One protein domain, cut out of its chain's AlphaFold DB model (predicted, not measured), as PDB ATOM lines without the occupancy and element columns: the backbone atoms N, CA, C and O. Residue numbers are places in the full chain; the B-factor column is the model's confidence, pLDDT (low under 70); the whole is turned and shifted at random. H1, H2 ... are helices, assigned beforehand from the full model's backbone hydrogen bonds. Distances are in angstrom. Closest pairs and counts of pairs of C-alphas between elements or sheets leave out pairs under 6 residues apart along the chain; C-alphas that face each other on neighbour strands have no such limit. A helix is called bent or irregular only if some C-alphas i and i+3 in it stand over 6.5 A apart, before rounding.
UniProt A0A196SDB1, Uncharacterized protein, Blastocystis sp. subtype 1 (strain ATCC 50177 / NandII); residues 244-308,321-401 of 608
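Overview. This is residues 244 to 308 and 321 to 401 of the 608 residues of an uncharacterized protein of Blastocystis sp. subtype 1 (strain ATCC 50177 / NandII) (UniProt A0A196SDB1). Four helices, H2, H3, H6 and H7, form an up-and-down bundle, each running against the one before it; H1 packs on H2, and H8 and H9 pack on H6. Long H3 runs on beyond the bundle and, with H5 running back beside it, makes a loose arm, with short H4 by the far end of H3. The printed part has 146 residues with nine named helices, H1 to H9 in chain order, and no named strand: all helix. It is loose, with a radius of gyration of the C-alphas of 18.8 A, and spans 63 by 35 by 21 A.

Along the chain. H3, residues 271 to 302, is 46.4 A long, from C-alpha 271 at (21.805, 39.394, -25.630) to C-alpha 302 at (67.109, 29.644, -28.369). H5, 321 to 341, is 30.2 A long and H6, 347 to 364, 25.4 A. The others are H1, 244 to 250; H2, 254 to 264; H4, 304 to 307; H7, 367 to 377; H8, 381 to 390; and H9, 392 to 398. H2 is only just irregular: C-alphas 260 and 263 are 6.6 A apart.

Arrangement. With residues 271 to 281 alone, H3 touches H2 in a hairpin, closest C-alphas Leu 258 and Val 278, 6.7 A. The hub, H6, touches H2, H7, H8 and H9; the closest C-alphas of H6 and H7 are Thr 361 and Ser 369, 5.3 A. H3 and H5 are close but not clearly touching, at a shallow tilt of 11 degrees, opposite ways. Every O i to N i+4 pair is within hydrogen-bond range in H1, H3, H5, H6, H7 and H8; H2 has 5 of 7, H9 2 of 3, and H4 is too short for one.

Size, cuts and confidence. The C-alphas of Ile 321 and Gln 400 are farthest apart, 64.2 A. Residues 309 to 320 are not printed; C-alphas 308 and 321 are 18.4 A apart across this cut. Of the links printed whole, none is long. The mean pLDDT of the printed part is 77.4, with 42 residues under 70, among them 290 to 308.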
ATOM      1  N   ASP A 244      23.617  22.971 -28.632       88.75
ATOM      2  CA  ASP A 244      24.537  23.120 -29.767       88.75
ATOM      3  C   ASP A 244      25.712  24.065 -29.456       88.75
ATOM      4  O   ASP A 244      26.871  23.775 -29.754       88.75
ATOM      5  N   GLU A 245      25.423  25.183 -28.793       86.25
ATOM      6  CA  GLU A 245      26.406  26.134 -28.270       86.25
ATOM      7  C   GLU A 245      27.336  25.468 -27.242       86.25
ATOM      8  O   GLU A 245      28.562  25.590 -27.319       86.25
ATOM      9  N   TRP A 246      26.758  24.721 -26.301       82.31
ATOM     10  CA  TRP A 246      27.494  24.023 -25.252       82.31
ATOM     11  C   TRP A 246      28.389  22.910 -25.811       82.31
ATOM     12  O   TRP A 246      29.540  22.773 -25.390       82.31
ATOM     13  N   GLU A 247      27.908  22.153 -26.796       82.19
ATOM     14  CA  GLU A 247      28.680  21.102 -27.461       82.19
ATOM     15  C   GLU A 247      29.936  21.666 -28.149       82.19
ATOM     16  O   GLU A 247      31.028  21.098 -28.035       82.19
ATOM     17  N   LEU A 248      29.821  22.820 -28.817       81.56
ATOM     18  CA  LEU A 248      30.959  23.485 -29.457       81.56
ATOM     19  C   LEU A 248      31.988  23.988 -28.439       81.56
ATOM     20  O   LEU A 248      33.193  23.856 -28.675       81.56
ATOM     21  N   LEU A 249      31.538  24.512 -27.295       73.75
ATOM     22  CA  LEU A 249      32.426  24.922 -26.203       73.75
ATOM     23  C   LEU A 249      33.162  23.723 -25.592       73.75
ATOM     24  O   LEU A 249      34.373  23.800 -25.393       73.75
ATOM     25  N   GLN A 250      32.476  22.595 -25.367       71.19
ATOM     26  CA  GLN A 250      33.101  21.356 -24.881       71.19
ATOM     27  C   GLN A 250      34.161  20.818 -25.846       71.19
ATOM     28  O   GLN A 250      35.208  20.329 -25.424       71.19
ATOM     29  N   LYS A 251      33.915  20.942 -27.152       70.94
ATOM     30  CA  LYS A 251      34.849  20.538 -28.212       70.94
ATOM     31  C   LYS A 251      35.966  21.558 -28.458       70.94
ATOM     32  O   LYS A 251      36.706  21.421 -29.431       70.94
ATOM     33  N   ASN A 252      36.091  22.594 -27.625       68.25
ATOM     34  CA  ASN A 252      37.022  23.711 -27.804       68.25
ATOM     35  C   ASN A 252      36.932  24.392 -29.192       68.25
ATOM     36  O   ASN A 252      37.908  24.962 -29.683       68.25
ATOM     37  N   SER A 253      35.768  24.339 -29.845       78.25
ATOM     38  CA  SER A 253      35.552  24.824 -31.215       78.25
ATOM     39  C   SER A 253      35.106  26.284 -31.226       78.25
ATOM     40  O   SER A 253      33.980  26.617 -31.587       78.25
ATOM     41  N   VAL A 254      36.010  27.168 -30.800       79.06
ATOM     42  CA  VAL A 254      35.698  28.577 -30.514       79.06
ATOM     43  C   VAL A 254      35.228  29.354 -31.737       79.06
ATOM     44  O   VAL A 254      34.300  30.149 -31.633       79.06
ATOM     45  N   GLU A 255      35.856  29.143 -32.893       86.94
ATOM     46  CA  GLU A 255      35.460  29.830 -34.128       86.94
ATOM     47  C   GLU A 255      34.051  29.435 -34.556       86.94
ATOM     48  O   GLU A 255      33.228  30.299 -34.845       86.94
ATOM     49  N   ALA A 256      33.757  28.133 -34.530       86.00
ATOM     50  CA  ALA A 256      32.433  27.614 -34.846       86.00
ATOM     51  C   ALA A 256      31.382  28.148 -33.866       86.00
ATOM     52  O   ALA A 256      30.310  28.568 -34.294       86.00
ATOM     53  N   TYR A 257      31.706  28.203 -32.569       87.94
ATOM     54  CA  TYR A 257      30.833  28.810 -31.566       87.94
ATOM     55  C   TYR A 257      30.564  30.287 -31.867       87.94
ATOM     56  O   TYR A 257      29.416  30.722 -31.865       87.94
ATOM     57  N   LEU A 258      31.613  31.064 -32.155       89.31
ATOM     58  CA  LEU A 258      31.484  32.490 -32.442       89.31
ATOM     59  C   LEU A 258      30.579  32.713 -33.662       89.31
ATOM     60  O   LEU A 258      29.627  33.481 -33.590       89.31
ATOM     61  N   LEU A 259      30.828  31.989 -34.755       89.56
ATOM     62  CA  LEU A 259      30.025  32.065 -35.977       89.56
ATOM     63  C   LEU A 259      28.570  31.623 -35.764       89.56
ATOM     64  O   LEU A 259      27.677  32.163 -36.413       89.56
ATOM     65  N   LEU A 260      28.318  30.691 -34.840       90.94
ATOM     66  CA  LEU A 260      26.969  30.254 -34.471       90.94
ATOM     67  C   LEU A 260      26.212  31.314 -33.654       90.94
ATOM     68  O   LEU A 260      25.008  31.493 -33.839       90.94
ATOM     69  N   VAL A 261      26.905  32.001 -32.744       90.44
ATOM     70  CA  VAL A 261      26.297  32.942 -31.790       90.44
ATOM     71  C   VAL A 261      26.113  34.342 -32.370       90.44
ATOM     72  O   VAL A 261      25.144  35.011 -32.018       90.44
ATOM     73  N   LEU A 262      26.979  34.797 -33.281       89.94
ATOM     74  CA  LEU A 262      26.886  36.143 -33.868       89.94
ATOM     75  C   LEU A 262      25.506  36.454 -34.496       89.94
ATOM     76  O   LEU A 262      24.977  37.530 -34.221       89.94
ATOM     77  N   PRO A 263      24.858  35.548 -35.261       89.38
ATOM     78  CA  PRO A 263      23.499  35.769 -35.765       89.38
ATOM     79  C   PRO A 263      22.410  35.755 -34.681       89.38
ATOM     80  O   PRO A 263      21.304  36.222 -34.930       89.38
ATOM     81  N   ARG A 264      22.701  35.205 -33.492       90.31
ATOM     82  CA  ARG A 264      21.770  35.067 -32.357       90.31
ATOM     83  C   ARG A 264      21.856  36.233 -31.368       90.31
ATOM     84  O   ARG A 264      21.118  36.246 -30.389       90.31
ATOM     85  N   LEU A 265      22.728  37.218 -31.598       86.50
ATOM     86  CA  LEU A 265      22.911  38.362 -30.691       86.50
ATOM     87  C   LEU A 265      21.639  39.198 -30.482       86.50
ATOM     88  O   LEU A 265      21.521  39.868 -29.459       86.50
ATOM     89  N   SER A 266      20.691  39.150 -31.420       82.50
ATOM     90  CA  SER A 266      19.393  39.828 -31.334       82.50
ATOM     91  C   SER A 266      18.308  39.025 -30.603       82.50
ATOM     92  O   SER A 266      17.171  39.486 -30.526       82.50
ATOM     93  N   GLU A 267      18.616  37.834 -30.078       83.12
ATOM     94  CA  GLU A 267      17.649  37.044 -29.311       83.12
ATOM     95  C   GLU A 267      17.334  37.710 -27.958       83.12
ATOM     96  O   GLU A 267      18.211  37.903 -27.105       83.12
ATOM     97  N   GLU A 268      16.053  38.027 -27.745       75.88
ATOM     98  CA  GLU A 268      15.567  38.645 -26.510       75.88
ATOM     99  C   GLU A 268      15.904  37.801 -25.268       75.88
ATOM    100  O   GLU A 268      15.834  36.571 -25.272       75.88
ATOM    101  N   GLY A 269      16.298  38.473 -24.183       77.69
ATOM    102  CA  GLY A 269      16.621  37.838 -22.898       77.69
ATOM    103  C   GLY A 269      17.978  37.123 -22.830       77.69
ATOM    104  O   GLY A 269      18.372  36.697 -21.747       77.69
ATOM    105  N   ARG A 270      18.718  37.009 -23.944       84.25
ATOM    106  CA  ARG A 270      20.052  36.370 -23.994       84.25
ATOM    107  C   ARG A 270      21.169  37.289 -24.492       84.25
ATOM    108  O   ARG A 270      22.335  36.924 -24.364       84.25
ATOM    109  N   GLN A 271      20.843  38.469 -25.020       82.62
ATOM    110  CA  GLN A 271      21.805  39.394 -25.630       82.62
ATOM    111  C   GLN A 271      23.037  39.669 -24.752       82.62
ATOM    112  O   GLN A 271      24.166  39.517 -25.216       82.62
ATOM    113  N   GLU A 272      22.843  40.039 -23.484       81.19
ATOM    114  CA  GLU A 272      23.954  40.339 -22.568       81.19
ATOM    115  C   GLU A 272      24.859  39.116 -22.351       81.19
ATOM    116  O   GLU A 272      26.080  39.225 -22.456       81.19
ATOM    117  N   HIS A 273      24.267  37.935 -22.141       82.25
ATOM    118  CA  HIS A 273      25.005  36.672 -22.005       82.25
ATOM    119  C   HIS A 273      25.856  36.385 -23.246       82.25
ATOM    120  O   HIS A 273      27.055  36.135 -23.133       82.25
ATOM    121  N   LEU A 274      25.268  36.486 -24.442       85.56
ATOM    122  CA  LEU A 274      25.970  36.206 -25.695       85.56
ATOM    123  C   LEU A 274      27.085  37.227 -25.982       85.56
ATOM    124  O   LEU A 274      28.177  36.836 -26.393       85.56
ATOM    125  N   LEU A 275      26.862  38.517 -25.705       82.88
ATOM    126  CA  LEU A 275      27.892  39.557 -25.832       82.88
ATOM    127  C   LEU A 275      29.062  39.325 -24.870       82.88
ATOM    128  O   LEU A 275      30.222  39.447 -25.270       82.88
ATOM    129  N   LEU A 276      28.785  38.933 -23.623       78.38
ATOM    130  CA  LEU A 276      29.818  38.589 -22.643       78.38
ATOM    131  C   LEU A 276      30.596  37.324 -23.035       78.38
ATOM    132  O   LEU A 276      31.810  37.254 -22.816       78.38
ATOM    133  N   MET A 277      29.936  36.346 -23.660       78.00
ATOM    134  CA  MET A 277      30.592  35.155 -24.206       78.00
ATOM    135  C   MET A 277      31.516  35.503 -25.377       78.00
ATOM    136  O   MET A 277      32.684  35.103 -25.383       78.00
ATOM    137  N   VAL A 278      31.050  36.323 -26.325       84.88
ATOM    138  CA  VAL A 278      31.878  36.846 -27.424       84.88
ATOM    139  C   VAL A 278      33.080  37.614 -26.872       84.88
ATOM    140  O   VAL A 278      34.219  37.359 -27.264       84.88
ATOM    141  N   PHE A 279      32.863  38.504 -25.904       79.00
ATOM    142  CA  PHE A 279      33.936  39.253 -25.254       79.00
ATOM    143  C   PHE A 279      34.979  38.338 -24.598       79.00
ATOM    144  O   PHE A 279      36.181  38.513 -24.813       79.00
ATOM    145  N   SER A 280      34.530  37.320 -23.863       73.44
ATOM    146  CA  SER A 280      35.383  36.315 -23.217       73.44
ATOM    147  C   SER A 280      36.263  35.575 -24.228       73.44
ATOM    148  O   SER A 280      37.473  35.426 -24.031       73.44
ATOM    149  N   ILE A 281      35.686  35.176 -25.361       77.62
ATOM    150  CA  ILE A 281      36.407  34.527 -26.459       77.62
ATOM    151  C   ILE A 281      37.474  35.452 -27.051       77.62
ATOM    152  O   ILE A 281      38.624  35.045 -27.248       77.62
ATOM    153  N   LEU A 282      37.134  36.717 -27.295       78.94
ATOM    154  CA  LEU A 282      38.090  37.704 -27.794       78.94
ATOM    155  C   LEU A 282      39.214  37.947 -26.770       78.94
ATOM    156  O   LEU A 282      40.374  38.163 -27.143       78.94
ATOM    157  N   GLN A 283      38.908  37.933 -25.468       72.38
ATOM    158  CA  GLN A 283      39.909  38.065 -24.408       72.38
ATOM    159  C   GLN A 283      40.878  36.886 -24.403       72.38
ATOM    160  O   GLN A 283      42.095  37.101 -24.388       72.38
ATOM    161  N   TYR A 284      40.358  35.666 -24.525       72.19
ATOM    162  CA  TYR A 284      41.176  34.474 -24.700       72.19
ATOM    163  C   TYR A 284      42.065  34.564 -25.947       72.19
ATOM    164  O   TYR A 284      43.274  34.353 -25.849       72.19
ATOM    165  N   ASN A 285      41.508  34.955 -27.096       76.31
ATOM    166  CA  ASN A 285      42.263  35.095 -28.342       76.31
ATOM    167  C   ASN A 285      43.459  36.052 -28.183       76.31
ATOM    168  O   ASN A 285      44.571  35.776 -28.640       76.31
ATOM    169  N   ARG A 286      43.258  37.166 -27.468       72.94
ATOM    170  CA  ARG A 286      44.324  38.128 -27.161       72.94
ATOM    171  C   ARG A 286      45.376  37.551 -26.215       72.94
ATOM    172  O   ARG A 286      46.567  37.799 -26.418       72.94
ATOM    173  N   ALA A 287      44.962  36.820 -25.181       66.06
ATOM    174  CA  ALA A 287      45.879  36.158 -24.257       66.06
ATOM    175  C   ALA A 287      46.733  35.110 -24.986       66.06
ATOM    176  O   ALA A 287      47.955  35.118 -24.844       66.06
ATOM    177  N   MET A 288      46.116  34.299 -25.848       69.62
ATOM    178  CA  MET A 288      46.808  33.286 -26.643       69.62
ATOM    179  C   MET A 288      47.836  33.912 -27.591       69.62
ATOM    180  O   MET A 288      48.991  33.502 -27.598       69.62
ATOM    181  N   LYS A 289      47.476  34.993 -28.300       70.88
ATOM    182  CA  LYS A 289      48.428  35.751 -29.133       70.88
ATOM    183  C   LYS A 289      49.630  36.273 -28.336       70.88
ATOM    184  O   LYS A 289      50.740  36.291 -28.860       70.88
ATOM    185  N   LYS A 290      49.440  36.705 -27.080       66.38
ATOM    186  CA  LYS A 290      50.554  37.138 -26.213       66.38
ATOM    187  C   LYS A 290      51.458  35.971 -25.821       66.38
ATOM    188  O   LYS A 290      52.673  36.140 -25.850       66.38
ATOM    189  N   VAL A 291      50.877  34.827 -25.456       63.50
ATOM    190  CA  VAL A 291      51.633  33.606 -25.136       63.50
ATOM    191  C   VAL A 291      52.448  33.169 -26.350       63.50
ATOM    192  O   VAL A 291      53.657  33.021 -26.232       63.50
ATOM    193  N   MET A 292      51.826  33.106 -27.528       66.19
ATOM    194  CA  MET A 292      52.510  32.748 -28.771       66.19
ATOM    195  C   MET A 292      53.652  33.705 -29.111       66.19
ATOM    196  O   MET A 292      54.739  33.254 -29.427       66.19
ATOM    197  N   ARG A 293      53.454  35.028 -29.017       69.62
ATOM    198  CA  ARG A 293      54.537  35.995 -29.284       69.62
ATOM    199  C   ARG A 293      55.728  35.829 -28.342       69.62
ATOM    200  O   ARG A 293      56.853  36.058 -28.764       69.62
ATOM    201  N   ARG A 294      55.481  35.478 -27.075       63.25
ATOM    202  CA  ARG A 294      56.560  35.179 -26.123       63.25
ATOM    203  C   ARG A 294      57.281  33.898 -26.509       63.25
ATOM    204  O   ARG A 294      58.497  33.922 -26.566       63.25
ATOM    205  N   GLN A 295      56.533  32.855 -26.859       63.44
ATOM    206  CA  GLN A 295      57.095  31.591 -27.332       63.44
ATOM    207  C   GLN A 295      57.932  31.792 -28.595       63.44
ATOM    208  O   GLN A 295      59.106  31.502 -28.558       63.44
ATOM    209  N   TYR A 296      57.414  32.425 -29.651       65.38
ATOM    210  CA  TYR A 296      58.204  32.728 -30.855       65.38
ATOM    211  C   TYR A 296      59.507  33.471 -30.563       65.38
ATOM    212  O   TYR A 296      60.519  33.216 -31.205       65.38
ATOM    213  N   LYS A 297      59.481  34.400 -29.604       65.94
ATOM    214  CA  LYS A 297      60.682  35.114 -29.191       65.94
ATOM    215  C   LYS A 297      61.663  34.192 -28.456       65.94
ATOM    216  O   LYS A 297      62.837  34.206 -28.779       65.94
ATOM    217  N   GLU A 298      61.175  33.386 -27.516       62.62
ATOM    218  CA  GLU A 298      61.978  32.379 -26.808       62.62
ATOM    219  C   GLU A 298      62.565  31.333 -27.777       62.62
ATOM    220  O   GLU A 298      63.739  30.995 -27.663       62.62
ATOM    221  N   ASP A 299      61.786  30.867 -28.758       60.91
ATOM    222  CA  ASP A 299      62.207  29.949 -29.819       60.91
ATOM    223  C   ASP A 299      63.306  30.590 -30.691       60.91
ATOM    224  O   ASP A 299      64.320  29.949 -30.950       60.91
ATOM    225  N   SER A 300      63.143  31.856 -31.102       63.47
ATOM    226  CA  SER A 300      64.137  32.601 -31.897       63.47
ATOM    227  C   SER A 300      65.426  32.877 -31.119       63.47
ATOM    228  O   SER A 300      66.510  32.736 -31.676       63.47
ATOM    229  N   ASP A 301      65.323  33.210 -29.829       63.56
ATOM    230  CA  ASP A 301      66.481  33.431 -28.954       63.56
ATOM    231  C   ASP A 301      67.244  32.111 -28.693       63.56
ATOM    232  O   ASP A 301      68.467  32.108 -28.537       63.56
ATOM    233  N   ARG A 302      66.536  30.973 -28.644       57.34
ATOM    234  CA  ARG A 302      67.109  29.644 -28.369       57.34
ATOM    235  C   ARG A 302      67.648  28.942 -29.615       57.34
ATOM    236  O   ARG A 302      68.621  28.198 -29.514       57.34
ATOM    237  N   TYR A 303      67.022  29.168 -30.764       62.69
ATOM    238  CA  TYR A 303      67.384  28.574 -32.047       62.69
ATOM    239  C   TYR A 303      67.530  29.682 -33.100       62.69
ATOM    240  O   TYR A 303      66.641  29.845 -33.939       62.69
ATOM    241  N   PRO A 304      68.654  30.426 -33.099       60.88
ATOM    242  CA  PRO A 304      68.876  31.540 -34.027       60.88
ATOM    243  C   PRO A 304      68.741  31.133 -35.497       60.88
ATOM    244  O   PRO A 304      68.289  31.925 -36.322       60.88
ATOM    245  N   VAL A 305      69.042  29.867 -35.807       61.19
ATOM    246  CA  VAL A 305      68.915  29.281 -37.146       61.19
ATOM    247  C   VAL A 305      67.483  29.313 -37.699       61.19
ATOM    248  O   VAL A 305      67.297  29.381 -38.906       61.19
ATOM    249  N   LEU A 306      66.455  29.337 -36.837       57.41
ATOM    250  CA  LEU A 306      65.053  29.493 -37.256       57.41
ATOM    251  C   LEU A 306      64.722  30.917 -37.735       57.41
ATOM    252  O   LEU A 306      63.657  31.134 -38.311       57.41
ATOM    253  N   SER A 307      65.603  31.881 -37.464       58.88
ATOM    254  CA  SER A 307      65.489  33.284 -37.875       58.88
ATOM    255  C   SER A 307      66.522  33.711 -38.922       58.88
ATOM    256  O   SER A 307      66.515  34.876 -39.310       58.88
ATOM    257  N   MET A 308      67.395  32.799 -39.365       59.62
ATOM    258  CA  MET A 308      68.390  33.072 -40.405       59.62
ATOM    259  C   MET A 308      67.753  33.038 -41.793       59.62
ATOM    260  O   MET A 308      66.867  32.221 -42.066       59.62
ATOM    261  N   ILE A 321      74.502  15.756 -40.242       53.31
ATOM    262  CA  ILE A 321      73.918  15.616 -38.902       53.31
ATOM    263  C   ILE A 321      73.151  16.895 -38.539       53.31
ATOM    264  O   ILE A 321      71.985  16.806 -38.165       53.31
ATOM    265  N   ASP A 322      73.740  18.071 -38.790       61.53
ATOM    266  CA  ASP A 322      73.089  19.369 -38.556       61.53
ATOM    267  C   ASP A 322      71.821  19.528 -39.410       61.53
ATOM    268  O   ASP A 322      70.815  20.068 -38.954       61.53
ATOM    269  N   LEU A 323      71.823  18.993 -40.638       62.25
ATOM    270  CA  LEU A 323      70.647  18.993 -41.515       62.25
ATOM    271  C   LEU A 323      69.502  18.117 -40.988       62.25
ATOM    272  O   LEU A 323      68.338  18.480 -41.165       62.25
ATOM    273  N   ARG A 324      69.795  16.976 -40.351       61.81
ATOM    274  CA  ARG A 324      68.758  16.115 -39.754       61.81
ATOM    275  C   ARG A 324      68.159  16.743 -38.506       61.81
ATOM    276  O   ARG A 324      66.934  16.786 -38.396       61.81
ATOM    277  N   ASP A 325      68.999  17.282 -37.630       64.25
ATOM    278  CA  ASP A 325      68.550  17.959 -36.412       64.25
ATOM    279  C   ASP A 325      67.705  19.196 -36.756       64.25
ATOM    280  O   ASP A 325      66.661  19.442 -36.149       64.25
ATOM    281  N   LEU A 326      68.081  19.931 -37.809       66.75
ATOM    282  CA  LEU A 326      67.324  21.078 -38.304       66.75
ATOM    283  C   LEU A 326      65.995  20.669 -38.954       66.75
ATOM    284  O   LEU A 326      64.985  21.340 -38.747       66.75
ATOM    285  N   GLN A 327      65.944  19.551 -39.685       66.50
ATOM    286  CA  GLN A 327      64.689  18.998 -40.215       66.50
ATOM    287  C   GLN A 327      63.729  18.556 -39.103       66.50
ATOM    288  O   GLN A 327      62.521  18.789 -39.205       66.50
ATOM    289  N   GLU A 328      64.242  17.932 -38.041       70.75
ATOM    290  CA  GLU A 328      63.436  17.500 -36.899       70.75
ATOM    291  C   GLU A 328      62.905  18.701 -36.102       70.75
ATOM    292  O   GLU A 328      61.704  18.768 -35.819       70.75
ATOM    293  N   LEU A 329      63.752  19.710 -35.866       68.00
ATOM    294  CA  LEU A 329      63.366  20.991 -35.270       68.00
ATOM    295  C   LEU A 329      62.273  21.688 -36.099       68.00
ATOM    296  O   LEU A 329      61.259  22.133 -35.559       68.00
ATOM    297  N   LEU A 330      62.439  21.752 -37.423       67.00
ATOM    298  CA  LEU A 330      61.494  22.417 -38.322       67.00
ATOM    299  C   LEU A 330      60.154  21.677 -38.381       67.00
ATOM    300  O   LEU A 330      59.095  22.310 -38.399       67.00
ATOM    301  N   LYS A 331      60.168  20.340 -38.332       73.06
ATOM    302  CA  LYS A 331      58.957  19.523 -38.203       73.06
ATOM    303  C   LYS A 331      58.235  19.803 -36.885       73.06
ATOM    304  O   LYS A 331      57.025  20.038 -36.899       73.06
ATOM    305  N   GLU A 332      58.957  19.832 -35.766       69.38
ATOM    306  CA  GLU A 332      58.376  20.109 -34.450       69.38
ATOM    307  C   GLU A 332      57.745  21.511 -34.394       69.38
ATOM    308  O   GLU A 332      56.597  21.664 -33.961       69.38
ATOM    309  N   VAL A 333      58.457  22.528 -34.893       64.12
ATOM    310  CA  VAL A 333      57.977  23.916 -34.981       64.12
ATOM    311  C   VAL A 333      56.750  24.013 -35.892       64.12
ATOM    312  O   VAL A 333      55.760  24.643 -35.518       64.12
ATOM    313  N   THR A 334      56.742  23.324 -37.037       66.00
ATOM    314  CA  THR A 334      55.607  23.326 -37.977       66.00
ATOM    315  C   THR A 334      54.364  22.667 -37.373       66.00
ATOM    316  O   THR A 334      53.257  23.208 -37.447       66.00
ATOM    317  N   GLU A 335      54.510  21.511 -36.719       71.69
ATOM    318  CA  GLU A 335      53.404  20.835 -36.027       71.69
ATOM    319  C   GLU A 335      52.858  21.665 -34.858       71.69
ATOM    320  O   GLU A 335      51.661  21.622 -34.541       71.69
ATOM    321  N   ARG A 336      53.732  22.423 -34.195       65.69
ATOM    322  CA  ARG A 336      53.380  23.345 -33.116       65.69
ATOM    323  C   ARG A 336      52.621  24.560 -33.655       65.69
ATOM    324  O   ARG A 336      51.544  24.866 -33.144       65.69
ATOM    325  N   GLU A 337      53.094  25.167 -34.742       65.25
ATOM    326  CA  GLU A 337      52.413  26.266 -35.432       65.25
ATOM    327  C   GLU A 337      51.030  25.842 -35.942       65.25
ATOM    328  O   GLU A 337      50.048  26.561 -35.750       65.25
ATOM    329  N   MET A 338      50.908  24.641 -36.510       65.94
ATOM    330  CA  MET A 338      49.621  24.085 -36.936       65.94
ATOM    331  C   MET A 338      48.652  23.883 -35.764       65.94
ATOM    332  O   MET A 338      47.461  24.188 -35.874       65.94
ATOM    333  N   ARG A 339      49.143  23.409 -34.611       66.81
ATOM    334  CA  ARG A 339      48.340  23.304 -33.380       66.81
ATOM    335  C   ARG A 339      47.919  24.674 -32.849       66.81
ATOM    336  O   ARG A 339      46.820  24.796 -32.311       66.81
ATOM    337  N   TRP A 340      48.749  25.700 -33.011       64.62
ATOM    338  CA  TRP A 340      48.438  27.067 -32.595       64.62
ATOM    339  C   TRP A 340      47.463  27.784 -33.524       64.62
ATOM    340  O   TRP A 340      46.544  28.435 -33.030       64.62
ATOM    341  N   LYS A 341      47.596  27.612 -34.846       62.72
ATOM    342  CA  LYS A 341      46.645  28.139 -35.840       62.72
ATOM    343  C   LYS A 341      45.220  27.662 -35.570       62.72
ATOM    344  O   LYS A 341      44.289  28.427 -35.757       62.72
ATOM    345  N   LYS A 342      45.052  26.449 -35.030       64.50
ATOM    346  CA  LYS A 342      43.748  25.908 -34.603       64.50
ATOM    347  C   LYS A 342      43.201  26.504 -33.295       64.50
ATOM    348  O   LYS A 342      42.039  26.286 -32.976       64.50
ATOM    349  N   ARG A 343      44.023  27.199 -32.497       64.75
ATOM    350  CA  ARG A 343      43.648  27.754 -31.175       64.75
ATOM    351  C   ARG A 343      43.384  29.260 -31.186       64.75
ATOM    352  O   ARG A 343      42.835  29.772 -30.210       64.75
ATOM    353  N   VAL A 344      43.807  29.961 -32.234       74.06
ATOM    354  CA  VAL A 344      43.648  31.410 -32.416       74.06
ATOM    355  C   VAL A 344      42.600  31.657 -33.489       74.06
ATOM    356  O   VAL A 344      42.575  30.955 -34.491       74.06
ATOM    357  N   LEU A 345      41.770  32.681 -33.295       82.00
ATOM    358  CA  LEU A 345      40.791  33.090 -34.298       82.00
ATOM    359  C   LEU A 345      41.503  33.553 -35.578       82.00
ATOM    360  O   LEU A 345      42.352  34.459 -35.546       82.00
ATOM    361  N   SER A 346      41.120  32.950 -36.694       85.69
ATOM    362  CA  SER A 346      41.477  33.313 -38.058       85.69
ATOM    363  C   SER A 346      41.088  34.755 -38.380       85.69
ATOM    364  O   SER A 346      40.236  35.378 -37.737       85.69
ATOM    365  N   SER A 347      41.739  35.318 -39.400       84.94
ATOM    366  CA  SER A 347      41.387  36.648 -39.911       84.94
ATOM    367  C   SER A 347      39.943  36.703 -40.394       84.94
ATOM    368  O   SER A 347      39.275  37.697 -40.144       84.94
ATOM    369  N   GLU A 348      39.484  35.643 -41.063       87.12
ATOM    370  CA  GLU A 348      38.132  35.533 -41.614       87.12
ATOM    371  C   GLU A 348      37.093  35.541 -40.495       87.12
ATOM    372  O   GLU A 348      36.193  36.376 -40.506       87.12
ATOM    373  N   CYS A 349      37.283  34.716 -39.458       89.75
ATOM    374  CA  CYS A 349      36.407  34.707 -38.288       89.75
ATOM    375  C   CYS A 349      36.360  36.083 -37.602       89.75
ATOM    376  O   CYS A 349      35.279  36.585 -37.293       89.75
ATOM    377  N   LEU A 350      37.514  36.737 -37.414       89.94
ATOM    378  CA  LEU A 350      37.573  38.087 -36.844       89.94
ATOM    379  C   LEU A 350      36.881  39.128 -37.732       89.94
ATOM    380  O   LEU A 350      36.229  40.023 -37.197       89.94
ATOM    381  N   TYR A 351      36.999  39.027 -39.055       90.56
ATOM    382  CA  TYR A 351      36.312  39.915 -39.992       90.56
ATOM    383  C   TYR A 351      34.794  39.755 -39.873       90.56
ATOM    384  O   TYR A 351      34.098  40.731 -39.591       90.56
ATOM    385  N   THR A 352      34.288  38.521 -39.975       90.69
ATOM    386  CA  THR A 352      32.857  38.215 -39.842       90.69
ATOM    387  C   THR A 352      32.306  38.663 -38.492       90.69
ATOM    388  O   THR A 352      31.235  39.265 -38.434       90.69
ATOM    389  N   ALA A 353      33.048  38.430 -37.408       90.94
ATOM    390  CA  ALA A 353      32.669  38.866 -36.070       90.94
ATOM    391  C   ALA A 353      32.591  40.382 -35.945       90.94
ATOM    392  O   ALA A 353      31.608  40.907 -35.425       90.94
ATOM    393  N   THR A 354      33.604  41.086 -36.449       90.81
ATOM    394  CA  THR A 354      33.645  42.549 -36.386       90.81
ATOM    395  C   THR A 354      32.507  43.151 -37.206       90.81
ATOM    396  O   THR A 354      31.833  44.059 -36.729       90.81
ATOM    397  N   PHE A 355      32.230  42.607 -38.393       91.25
ATOM    398  CA  PHE A 355      31.124  43.053 -39.238       91.25
ATOM    399  C   PHE A 355      29.745  42.777 -38.615       91.25
ATOM    400  O   PHE A 355      28.883  43.655 -38.584       91.25
ATOM    401  N   ALA A 356      29.527  41.585 -38.054       91.06
ATOM    402  CA  ALA A 356      28.271  41.258 -37.381       91.06
ATOM    403  C   ALA A 356      28.036  42.148 -36.144       91.06
ATOM    404  O   ALA A 356      26.942  42.688 -35.972       91.06
ATOM    405  N   LEU A 357      29.074  42.370 -35.328       91.50
ATOM    406  CA  LEU A 357      29.019  43.276 -34.178       91.50
ATOM    407  C   LEU A 357      28.798  44.735 -34.598       91.50
ATOM    408  O   LEU A 357      28.078  45.449 -33.904       91.50
ATOM    409  N   LEU A 358      29.362  45.177 -35.727       91.06
ATOM    410  CA  LEU A 358      29.125  46.509 -36.294       91.06
ATOM    411  C   LEU A 358      27.636  46.709 -36.588       91.06
ATOM    412  O   LEU A 358      27.026  47.654 -36.084       91.06
ATOM    413  N   ARG A 359      27.030  45.784 -37.340       91.00
ATOM    414  CA  ARG A 359      25.600  45.848 -37.681       91.00
ATOM    415  C   ARG A 359      24.711  45.778 -36.444       91.00
ATOM    416  O   ARG A 359      23.773  46.564 -36.329       91.00
ATOM    417  N   HIS A 360      25.028  44.879 -35.511       90.38
ATOM    418  CA  HIS A 360      24.294  44.740 -34.251       90.38
ATOM    419  C   HIS A 360      24.355  46.023 -33.415       90.38
ATOM    420  O   HIS A 360      23.327  46.502 -32.942       90.38
ATOM    421  N   THR A 361      25.536  46.631 -33.299       89.75
ATOM    422  CA  THR A 361      25.748  47.877 -32.546       89.75
ATOM    423  C   THR A 361      25.008  49.057 -33.172       89.75
ATOM    424  O   THR A 361      24.410  49.855 -32.457       89.75
ATOM    425  N   LEU A 362      24.995  49.169 -34.504       89.50
ATOM    426  CA  LEU A 362      24.244  50.221 -35.199       89.50
ATOM    427  C   LEU A 362      22.725  50.083 -35.011       89.50
ATOM    428  O   LEU A 362      22.026  51.098 -34.956       89.50
ATOM    429  N   ALA A 363      22.225  48.848 -34.910       88.62
ATOM    430  CA  ALA A 363      20.808  48.557 -34.709       88.62
ATOM    431  C   ALA A 363      20.351  48.814 -33.264       88.62
ATOM    432  O   ALA A 363      19.329  49.460 -33.047       88.62
ATOM    433  N   THR A 364      21.109  48.327 -32.283       85.69
ATOM    434  CA  THR A 364      20.750  48.385 -30.853       85.69
ATOM    435  C   THR A 364      21.156  49.690 -30.180       85.69
ATOM    436  O   THR A 364      20.473  50.150 -29.270       85.69
ATOM    437  N   ARG A 365      22.261  50.296 -30.635       83.75
ATOM    438  CA  ARG A 365      22.892  51.491 -30.050       83.75
ATOM    439  C   ARG A 365      23.224  51.346 -28.563       83.75
ATOM    440  O   ARG A 365      23.336  52.346 -27.857       83.75
ATOM    441  N   ASP A 366      23.383  50.115 -28.082       82.19
ATOM    442  CA  ASP A 366      23.699  49.864 -26.685       82.19
ATOM    443  C   ASP A 366      25.211  49.918 -26.419       82.19
ATOM    444  O   ASP A 366      26.057  49.647 -27.280       82.19
ATOM    445  N   ARG A 367      25.554  50.291 -25.185       80.25
ATOM    446  CA  ARG A 367      26.939  50.497 -24.757       80.25
ATOM    447  C   ARG A 367      27.759  49.205 -24.757       80.25
ATOM    448  O   ARG A 367      28.936  49.247 -25.109       80.25
ATOM    449  N   LEU A 368      27.169  48.080 -24.352       81.12
ATOM    450  CA  LEU A 368      27.883  46.811 -24.215       81.12
ATOM    451  C   LEU A 368      28.295  46.280 -25.593       81.12
ATOM    452  O   LEU A 368      29.460  45.943 -25.792       81.12
ATOM    453  N   SER A 369      27.381  46.289 -26.563       85.44
ATOM    454  CA  SER A 369      27.653  45.922 -27.956       85.44
ATOM    455  C   SER A 369      28.788  46.755 -28.547       85.44
ATOM    456  O   SER A 369      29.712  46.202 -29.151       85.44
ATOM    457  N   PHE A 370      28.782  48.069 -28.296       85.25
ATOM    458  CA  PHE A 370      29.847  48.961 -28.744       85.25
ATOM    459  C   PHE A 370      31.200  48.638 -28.087       85.25
ATOM    460  O   PHE A 370      32.220  48.568 -28.772       85.25
ATOM    461  N   GLU A 371      31.237  48.381 -26.776       82.75
ATOM    462  CA  GLU A 371      32.468  47.988 -26.076       82.75
ATOM    463  C   GLU A 371      33.039  46.657 -26.607       82.75
ATOM    464  O   GLU A 371      34.252  46.546 -26.824       82.75
ATOM    465  N   VAL A 372      32.179  45.671 -26.887       84.38
ATOM    466  CA  VAL A 372      32.583  44.379 -27.471       84.38
ATOM    467  C   VAL A 372      33.084  44.546 -28.907       84.38
ATOM    468  O   VAL A 372      34.116  43.967 -29.258       84.38
ATOM    469  N   LEU A 373      32.430  45.385 -29.718       88.06
ATOM    470  CA  LEU A 373      32.884  45.739 -31.066       88.06
ATOM    471  C   LEU A 373      34.290  46.349 -31.039       88.06
ATOM    472  O   LEU A 373      35.185  45.853 -31.724       88.06
ATOM    473  N   VAL A 374      34.516  47.376 -30.212       83.25
ATOM    474  CA  VAL A 374      35.838  48.015 -30.072       83.25
ATOM    475  C   VAL A 374      36.890  46.992 -29.635       83.25
ATOM    476  O   VAL A 374      38.021  46.994 -30.131       83.25
ATOM    477  N   TYR A 375      36.527  46.065 -28.747       82.19
ATOM    478  CA  TYR A 375      37.422  44.992 -28.327       82.19
ATOM    479  C   TYR A 375      37.727  43.972 -29.439       82.19
ATOM    480  O   TYR A 375      38.831  43.419 -29.482       82.19
ATOM    481  N   CYS A 376      36.784  43.735 -30.353       85.19
ATOM    482  CA  CYS A 376      36.975  42.893 -31.531       85.19
ATOM    483  C   CYS A 376      37.927  43.548 -32.543       85.19
ATOM    484  O   CYS A 376      38.896  42.921 -32.972       85.19
ATOM    485  N   VAL A 377      37.736  44.841 -32.820       82.62
ATOM    486  CA  VAL A 377      38.613  45.658 -33.683       82.62
ATOM    487  C   VAL A 377      40.072  45.617 -33.192       82.62
ATOM    488  O   VAL A 377      41.004  45.425 -33.976       82.62
ATOM    489  N   LEU A 378      40.292  45.661 -31.871       76.38
ATOM    490  CA  LEU A 378      41.625  45.557 -31.250       76.38
ATOM    491  C   LEU A 378      42.374  44.244 -31.532       76.38
ATOM    492  O   LEU A 378      43.583  44.163 -31.297       76.38
ATOM    493  N   GLN A 379      41.693  43.188 -31.981       76.88
ATOM    494  CA  GLN A 379      42.317  41.875 -32.143       76.88
ATOM    495  C   GLN A 379      43.296  41.818 -33.311       76.88
ATOM    496  O   GLN A 379      44.241  41.016 -33.261       76.88
ATOM    497  N   ARG A 380      43.055  42.590 -34.381       80.12
ATOM    498  CA  ARG A 380      43.871  42.541 -35.599       80.12
ATOM    499  C   ARG A 380      43.738  43.827 -36.444       80.12
ATOM    500  O   ARG A 380      42.740  43.981 -37.146       80.12
ATOM    501  N   PRO A 381      44.776  44.685 -36.474       76.50
ATOM    502  CA  PRO A 381      44.817  45.901 -37.297       76.50
ATOM    503  C   PRO A 381      44.468  45.696 -38.775       76.50
ATOM    504  O   PRO A 381      43.693  46.462 -39.337       76.50
ATOM    505  N   SER A 382      44.976  44.624 -39.397       77.94
ATOM    506  CA  SER A 382      44.733  44.356 -40.822       77.94
ATOM    507  C   SER A 382      43.249  44.145 -41.142       77.94
ATOM    508  O   SER A 382      42.779  44.606 -42.171       77.94
ATOM    509  N   VAL A 383      42.499  43.501 -40.240       81.81
ATOM    510  CA  VAL A 383      41.045  43.299 -40.388       81.81
ATOM    511  C   VAL A 383      40.306  44.631 -40.284       81.81
ATOM    512  O   VAL A 383      39.344  44.857 -41.005       81.81
ATOM    513  N   THR A 384      40.788  45.530 -39.422       78.56
ATOM    514  CA  THR A 384      40.213  46.873 -39.261       78.56
ATOM    515  C   THR A 384      40.371  47.699 -40.537       78.56
ATOM    516  O   THR A 384      39.429  48.366 -40.952       78.56
ATOM    517  N   ALA A 385      41.538  47.624 -41.183       78.62
ATOM    518  CA  ALA A 385      41.787  48.307 -42.448       78.62
ATOM    519  C   ALA A 385      40.901  47.772 -43.586       78.62
ATOM    520  O   ALA A 385      40.314  48.568 -44.317       78.62
ATOM    521  N   SER A 386      40.750  46.446 -43.702       84.69
ATOM    522  CA  SER A 386      39.843  45.831 -44.683       84.69
ATOM    523  C   SER A 386      38.388  46.238 -44.448       84.69
ATOM    524  O   SER A 386      37.736  46.729 -45.359       84.69
ATOM    525  N   LEU A 387      37.907  46.146 -43.203       83.94
ATOM    526  CA  LEU A 387      36.537  46.533 -42.858       83.94
ATOM    527  C   LEU A 387      36.260  48.012 -43.166       83.94
ATOM    528  O   LEU A 387      35.165  48.355 -43.598       83.94
ATOM    529  N   TRP A 388      37.254  48.884 -42.969       83.25
ATOM    530  CA  TRP A 388      37.142  50.293 -43.338       83.25
ATOM    531  C   TRP A 388      36.976  50.498 -44.844       83.25
ATOM    532  O   TRP A 388      36.172  51.329 -45.257       83.25
ATOM    533  N   SER A 389      37.721  49.744 -45.654       83.25
ATOM    534  CA  SER A 389      37.604  49.781 -47.116       83.25
ATOM    535  C   SER A 389      36.227  49.310 -47.586       83.25
ATOM    536  O   SER A 389      35.638  49.924 -48.471       83.25
ATOM    537  N   ASP A 390      35.708  48.247 -46.974       86.19
ATOM    538  CA  ASP A 390      34.511  47.556 -47.460       86.19
ATOM    539  C   ASP A 390      33.204  48.164 -46.914       86.19
ATOM    540  O   ASP A 390      32.173  48.141 -47.587       86.19
ATOM    541  N   HIS A 391      33.237  48.743 -45.706       86.81
ATOM    542  CA  HIS A 391      32.055  49.207 -44.966       86.81
ATOM    543  C   HIS A 391      32.226  50.612 -44.364       86.81
ATOM    544  O   HIS A 391      31.772  50.894 -43.250       86.81
ATOM    545  N   HIS A 392      32.871  51.512 -45.109       83.69
ATOM    546  CA  HIS A 392      33.149  52.890 -44.690       83.69
ATOM    547  C   HIS A 392      31.918  53.616 -44.112       83.69
ATOM    548  O   HIS A 392      31.958  54.097 -42.980       83.69
ATOM    549  N   ASP A 393      30.799  53.637 -44.843       84.94
ATOM    550  CA  ASP A 393      29.593  54.383 -44.448       84.94
ATOM    551  C   ASP A 393      28.978  53.888 -43.131       84.94
ATOM    552  O   ASP A 393      28.417  54.666 -42.356       84.94
ATOM    553  N   GLU A 394      29.057  52.585 -42.863       87.00
ATOM    554  CA  GLU A 394      28.560  51.989 -41.620       87.00
ATOM    555  C   GLU A 394      29.462  52.350 -40.438       87.00
ATOM    556  O   GLU A 394      28.972  52.690 -39.360       87.00
ATOM    557  N   LEU A 395      30.779  52.353 -40.652       83.25
ATOM    558  CA  LEU A 395      31.754  52.744 -39.639       83.25
ATOM    559  C   LEU A 395      31.669  54.235 -39.311       83.25
ATOM    560  O   LEU A 395      31.734  54.597 -38.140       83.25
ATOM    561  N   VAL A 396      31.444  55.102 -40.303       82.81
ATOM    562  CA  VAL A 396      31.265  56.544 -40.071       82.81
ATOM    563  C   VAL A 396      30.051  56.824 -39.176       82.81
ATOM    564  O   VAL A 396      30.114  57.680 -38.288       82.81
ATOM    565  N   LYS A 397      28.962  56.057 -39.332       84.88
ATOM    566  CA  LYS A 397      27.765  56.175 -38.482       84.88
ATOM    567  C   LYS A 397      28.047  55.876 -37.008       84.88
ATOM    568  O   LYS A 397      27.358  56.436 -36.158       84.88
ATOM    569  N   LEU A 398      29.063  55.072 -36.677       82.00
ATOM    570  CA  LEU A 398      29.432  54.814 -35.278       82.00
ATOM    571  C   LEU A 398      29.852  56.088 -34.540       82.00
ATOM    572  O   LEU A 398      29.518  56.248 -33.371       82.00
ATOM    573  N   PHE A 399      30.545  57.014 -35.209       79.00
ATOM    574  CA  PHE A 399      31.018  58.260 -34.585       79.00
ATOM    575  C   PHE A 399      29.901  59.284 -34.353       79.00
ATOM    576  O   PHE A 399      30.091  60.280 -33.648       79.00
ATOM    577  N   GLN A 400      28.728  59.037 -34.938       75.75
ATOM    578  CA  GLN A 400      27.519  59.827 -34.736       75.75
ATOM    579  C   GLN A 400      26.664  59.291 -33.580       75.75
ATOM    580  O   GLN A 400      25.733  59.973 -33.156       75.75
ATOM    581  N   LEU A 401      26.964  58.095 -33.060       73.88
ATOM    582  CA  LEU A 401      26.248  57.537 -31.918       73.88
ATOM    583  C   LEU A 401      26.614  58.287 -30.628       73.88
ATOM    584  O   LEU A 401      27.756  58.706 -30.432       73.88
TER     585      LEU A 401